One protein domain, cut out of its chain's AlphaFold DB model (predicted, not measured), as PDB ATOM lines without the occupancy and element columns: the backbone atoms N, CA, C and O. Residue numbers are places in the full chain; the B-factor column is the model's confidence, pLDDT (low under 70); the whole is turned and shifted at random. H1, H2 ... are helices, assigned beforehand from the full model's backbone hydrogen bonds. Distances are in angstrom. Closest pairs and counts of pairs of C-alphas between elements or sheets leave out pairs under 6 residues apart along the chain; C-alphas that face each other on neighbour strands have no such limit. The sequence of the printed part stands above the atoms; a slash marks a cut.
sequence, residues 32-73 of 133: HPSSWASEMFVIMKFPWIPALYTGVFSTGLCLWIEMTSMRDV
ATOM      1  N   HIS A  32      25.075  35.100  56.711       52.34
ATOM      2  CA  HIS A  32      24.360  35.072  55.436       52.34
ATOM      3  C   HIS A  32      24.904  33.896  54.599       52.34
ATOM      4  O   HIS A  32      25.956  34.031  53.975       52.34
ATOM      5  N   PRO A  33      24.234  32.728  54.558       56.53
ATOM      6  CA  PRO A  33      24.721  31.535  53.853       56.53
ATOM      7  C   PRO A  33      24.830  31.697  52.325       56.53
ATOM      8  O   PRO A  33      25.234  30.773  51.634       56.53
ATOM      9  N   SER A  34      24.479  32.849  51.757       56.94
ATOM     10  CA  SER A  34      24.629  33.117  50.325       56.94
ATOM     11  C   SER A  34      26.008  33.660  49.935       56.94
ATOM     12  O   SER A  34      26.324  33.650  48.750       56.94
ATOM     13  N   SER A  35      26.832  34.123  50.888       58.81
ATOM     14  CA  SER A  35      28.141  34.725  50.590       58.81
ATOM     15  C   SER A  35      29.145  33.698  50.063       58.81
ATOM     16  O   SER A  35      29.753  33.909  49.018       58.81
ATOM     17  N   TRP A  36      29.257  32.525  50.691       54.09
ATOM     18  CA  TRP A  36      30.149  31.463  50.213       54.09
ATOM     19  C   TRP A  36      29.698  30.871  48.873       54.09
ATOM     20  O   TRP A  36      30.539  30.466  48.076       54.09
ATOM     21  N   ALA A  37      28.394  30.853  48.584       58.09
ATOM     22  CA  ALA A  37      27.875  30.379  47.303       58.09
ATOM     23  C   ALA A  37      28.275  31.317  46.150       58.09
ATOM     24  O   ALA A  37      28.649  30.844  45.075       58.09
ATOM     25  N   SER A  38      28.270  32.638  46.386       56.75
ATOM     26  CA  SER A  38      28.820  33.605  45.431       56.75
ATOM     27  C   SER A  38      30.336  33.470  45.274       56.75
ATOM     28  O   SER A  38      30.810  33.488  44.141       56.75
ATOM     29  N   GLU A  39      31.089  33.230  46.352       58.47
ATOM     30  CA  GLU A  39      32.545  33.014  46.278       58.47
ATOM     31  C   GLU A  39      32.909  31.724  45.518       58.47
ATOM     32  O   GLU A  39      33.796  31.719  44.663       58.47
ATOM     33  N   MET A  40      32.181  30.621  45.742       58.41
ATOM     34  CA  MET A  40      32.384  29.373  44.990       58.41
ATOM     35  C   MET A  40      32.094  29.552  43.493       58.41
ATOM     36  O   MET A  40      32.773  28.964  42.650       58.41
ATOM     37  N   PHE A  41      31.119  30.395  43.143       60.38
ATOM     38  CA  PHE A  41      30.814  30.721  41.752       60.38
ATOM     39  C   PHE A  41      31.898  31.599  41.099       60.38
ATOM     40  O   PHE A  41      32.179  31.446  39.910       60.38
ATOM     41  N   VAL A  42      32.560  32.469  41.872       61.78
ATOM     42  CA  VAL A  42      33.726  33.251  41.418       61.78
ATOM     43  C   VAL A  42      34.916  32.333  41.121       61.78
ATOM     44  O   VAL A  42      35.546  32.480  40.074       61.78
ATOM     45  N   ILE A  43      35.161  31.325  41.963       63.12
ATOM     46  CA  ILE A  43      36.197  30.297  41.746       63.12
ATOM     47  C   ILE A  43      35.950  29.539  40.431       63.12
ATOM     48  O   ILE A  43      36.887  29.303  39.672       63.12
ATOM     49  N   MET A  44      34.699  29.213  40.090       62.72
ATOM     50  CA  MET A  44      34.385  28.551  38.813       62.72
ATOM     51  C   MET A  44      34.531  29.461  37.583       62.72
ATOM     52  O   MET A  44      34.777  28.964  36.487       62.72
ATOM     53  N   LYS A  45      34.409  30.785  37.747       67.50
ATOM     54  CA  LYS A  45      34.638  31.777  36.680       67.50
ATOM     55  C   LYS A  45      36.099  32.193  36.522       67.50
ATOM     56  O   LYS A  45      36.422  32.922  35.584       67.50
ATOM     57  N   PHE A  46      36.972  31.764  37.428       72.31
ATOM     58  CA  PHE A  46      38.383  32.101  37.372       72.31
ATOM     59  C   PHE A  46      39.035  31.476  36.126       72.31
ATOM     60  O   PHE A  46      38.757  30.318  35.804       72.31
ATOM     61  N   PRO A  47      39.893  32.202  35.391       79.25
ATOM     62  CA  PRO A  47      40.564  31.672  34.210       79.25
ATOM     63  C   PRO A  47      41.672  30.686  34.616       79.25
ATOM     64  O   PRO A  47      42.863  31.000  34.605       79.25
ATOM     65  N   TRP A  48      41.270  29.461  34.957       82.31
ATOM     66  CA  TRP A  48      42.152  28.384  35.411       82.31
ATOM     67  C   TRP A  48      43.228  28.016  34.398       82.31
ATOM     68  O   TRP A  48      44.356  27.739  34.784       82.31
ATOM     69  N   ILE A  49      42.898  28.031  33.104       82.31
ATOM     70  CA  ILE A  49      43.840  27.667  32.040       82.31
ATOM     71  C   ILE A  49      45.008  28.675  31.987       82.31
ATOM     72  O   ILE A  49      46.150  28.234  32.116       82.31
ATOM     73  N   PRO A  50      44.773  30.003  31.892       81.81
ATOM     74  CA  PRO A  50      45.838  30.996  32.027       81.81
ATOM     75  C   PRO A  50      46.615  30.888  33.333       81.81
ATOM     76  O   PRO A  50      47.836  30.947  33.301       81.81
ATOM     77  N   ALA A  51      45.937  30.694  34.466       82.69
ATOM     78  CA  ALA A  51      46.595  30.641  35.770       82.69
ATOM     79  C   ALA A  51      47.504  29.413  35.934       82.69
ATOM     80  O   ALA A  51      48.600  29.517  36.480       82.69
ATOM     81  N   LEU A  52      47.082  28.251  35.432       84.62
ATOM     82  CA  LEU A  52      47.917  27.052  35.419       84.62
ATOM     83  C   LEU A  52      49.067  27.191  34.422       84.62
ATOM     84  O   LEU A  52      50.172  26.747  34.713       84.62
ATOM     85  N   TYR A  53      48.841  27.837  33.278       80.19
ATOM     86  CA  TYR A  53      49.894  28.087  32.301       80.19
ATOM     87  C   TYR A  53      50.960  29.055  32.846       80.19
ATOM     88  O   TYR A  53      52.142  28.724  32.871       80.19
ATOM     89  N   THR A  54      50.580  30.216  33.377       80.81
ATOM     90  CA  THR A  54      51.551  31.168  33.948       80.81
ATOM     91  C   THR A  54      52.168  30.654  35.254       80.81
ATOM     92  O   THR A  54      53.353  30.858  35.514       80.81
ATOM     93  N   GLY A  55      51.412  29.924  36.071       81.75
ATOM     94  CA  GLY A  55      51.914  29.349  37.317       81.75
ATOM     95  C   GLY A  55      52.847  28.161  37.084       81.75
ATOM     96  O   GLY A  55      54.030  28.213  37.410       81.75
ATOM     97  N   VAL A  56      52.331  27.075  36.510       82.69
ATOM     98  CA  VAL A  56      53.074  25.811  36.386       82.69
ATOM     99  C   VAL A  56      54.126  25.896  35.290       82.69
ATOM    100  O   VAL A  56      55.269  25.500  35.513       82.69
ATOM    101  N   PHE A  57      53.758  26.411  34.115       78.12
ATOM    102  CA  PHE A  57      54.673  26.429  32.978       78.12
ATOM    103  C   PHE A  57      55.684  27.568  33.099       78.12
ATOM    104  O   PHE A  57      56.874  27.299  33.039       78.12
ATOM    105  N   SER A  58      55.259  28.814  33.333       80.62
ATOM    106  CA  SER A  58      56.231  29.914  33.450       80.62
ATOM    107  C   SER A  58      57.023  29.833  34.756       80.62
ATOM    108  O   SER A  58      58.241  29.717  34.726       80.62
ATOM    109  N   THR A  59      56.354  29.857  35.911       83.31
ATOM    110  CA  THR A  59      57.063  29.947  37.204       83.31
ATOM    111  C   THR A  59      57.716  28.617  37.582       83.31
ATOM    112  O   THR A  59      58.885  28.580  37.954       83.31
ATOM    113  N   GLY A  60      56.984  27.507  37.449       84.38
ATOM    114  CA  GLY A  60      57.477  26.180  37.822       84.38
ATOM    115  C   GLY A  60      58.682  25.717  36.997       84.38
ATOM    116  O   GLY A  60      59.662  25.248  37.576       84.38
ATOM    117  N   LEU A  61      58.647  25.872  35.664       83.25
ATOM    118  CA  LEU A  61      59.798  25.510  34.826       83.25
ATOM    119  C   LEU A  61      60.971  26.466  35.017       83.25
ATOM    120  O   LEU A  61      62.102  25.991  35.068       83.25
ATOM    121  N   CYS A  62      60.721  27.775  35.147       81.88
ATOM    122  CA  CYS A  62      61.794  28.748  35.352       81.88
ATOM    123  C   CYS A  62      62.567  28.427  36.632       81.88
ATOM    124  O   CYS A  62      63.767  28.190  36.564       81.88
ATOM    125  N   LEU A  63      61.863  28.246  37.755       82.31
ATOM    126  CA  LEU A  63      62.482  27.870  39.028       82.31
ATOM    127  C   LEU A  63      63.214  26.526  38.954       82.31
ATOM    128  O   LEU A  63      64.254  26.348  39.586       82.31
ATOM    129  N   TRP A  64      62.691  25.554  38.204       86.19
ATOM    130  CA  TRP A  64      63.359  24.262  38.054       86.19
ATOM    131  C   TRP A  64      64.674  24.374  37.275       86.19
ATOM    132  O   TRP A  64      65.683  23.799  37.695       86.19
ATOM    133  N   ILE A  65      64.675  25.131  36.176       82.88
ATOM    134  CA  ILE A  65      65.872  25.404  35.376       82.88
ATOM    135  C   ILE A  65      66.875  26.197  36.214       82.88
ATOM    136  O   ILE A  65      68.025  25.792  36.325       82.88
ATOM    137  N   GLU A  66      66.424  27.249  36.889       78.69
ATOM    138  CA  GLU A  66      67.215  28.120  37.761       78.69
ATOM    139  C   GLU A  66      67.901  27.330  38.885       78.69
ATOM    140  O   GLU A  66      69.122  27.385  39.039       78.69
ATOM    141  N   MET A  67      67.154  26.486  39.603       83.31
ATOM    142  CA  MET A  67      67.710  25.598  40.631       83.31
ATOM    143  C   MET A  67      68.653  24.532  40.073       83.31
ATOM    144  O   MET A  67      69.495  24.025  40.814       83.31
ATOM    145  N   THR A  68      68.493  24.138  38.810       82.62
ATOM    146  CA  THR A  68      69.399  23.188  38.157       82.62
ATOM    147  C   THR A  68      70.691  23.889  37.744       82.62
ATOM    148  O   THR A  68      71.765  23.379  38.041       82.62
ATOM    149  N   SER A  69      70.607  25.088  37.168       74.62
ATOM    150  CA  SER A  69      71.757  25.897  36.756       74.62
ATOM    151  C   SER A  69      72.598  26.377  37.940       74.62
ATOM    152  O   SER A  69      73.821  26.332  37.877       74.62
ATOM    153  N   MET A  70      71.975  26.756  39.060       72.31
ATOM    154  CA  MET A  70      72.698  27.183  40.268       72.31
ATOM    155  C   MET A  70      73.524  26.072  40.936       72.31
ATOM    156  O   MET A  70      74.315  26.362  41.830       72.31
ATOM    157  N   ARG A  71      73.362  24.801  40.540       73.88
ATOM    158  CA  ARG A  71      74.199  23.701  41.053       73.88
ATOM    159  C   ARG A  71      75.590  23.677  40.428       73.88
ATOM    160  O   ARG A  71      76.517  23.215  41.085       73.88
ATOM    161  N   ASP A  72      75.718  24.192  39.208       72.56
ATOM    162  CA  ASP A  72      76.947  24.126  38.412       72.56
ATOM    163  C   ASP A  72      77.634  25.499  38.256       72.56
ATOM    164  O   ASP A  72      78.774  25.569  37.801       72.56
ATOM    165  N   VAL A  73      76.963  26.592  38.647       69.94
ATOM    166  CA  VAL A  73      77.409  27.982  38.446       69.94
ATOM    167  C   VAL A  73      77.801  28.636  39.776       69.94
ATOM    168  O   VAL A  73      77.113  28.489  40.788       69.94
TER     169      VAL A  73
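What this domain is: This is residues 32 to 73 of the 133 residues of the protein "Putative eamA domain-containing protein" of Helianthus annuus (UniProt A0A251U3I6). What shape does one see? A short helix, H1, leads through a tight link into a longer helix, H2, and the two make a wide, open V with nothing folded back on them. What is its make-up? The printed part has 42 residues with two named helices, H1 then H2, and no named strand; its class is all helix. How far does it reach? It is an extended rod spanning 56 by 19 by 6 A, with a radius of gyration of the C-alphas of 17.5 A.

How they stand to each other: Do the helices touch? H1, residues 35 to 45, and H2, residues 48 to 69, are apart. Are their backbones well formed? Every O i to N i+4 pair is within hydrogen-bond range in H1, and 17 of 18 in H2.

Where its parts are: Where does H1 begin? C-alpha 35 is at (28.141, 34.725, 50.590). Where does H2 end? It runs 29.7 A to C-alpha 69 at (71.757, 25.897, 36.756); H1 is 15.6 A long.

The domain as a whole: How large is it? The two C-alphas farthest apart, of His 32 and Asp 72, are 56.3 A apart, and the printed part has no cut. Where is the model's confidence low? Residues 32 to 45 and residue 73 are under 70.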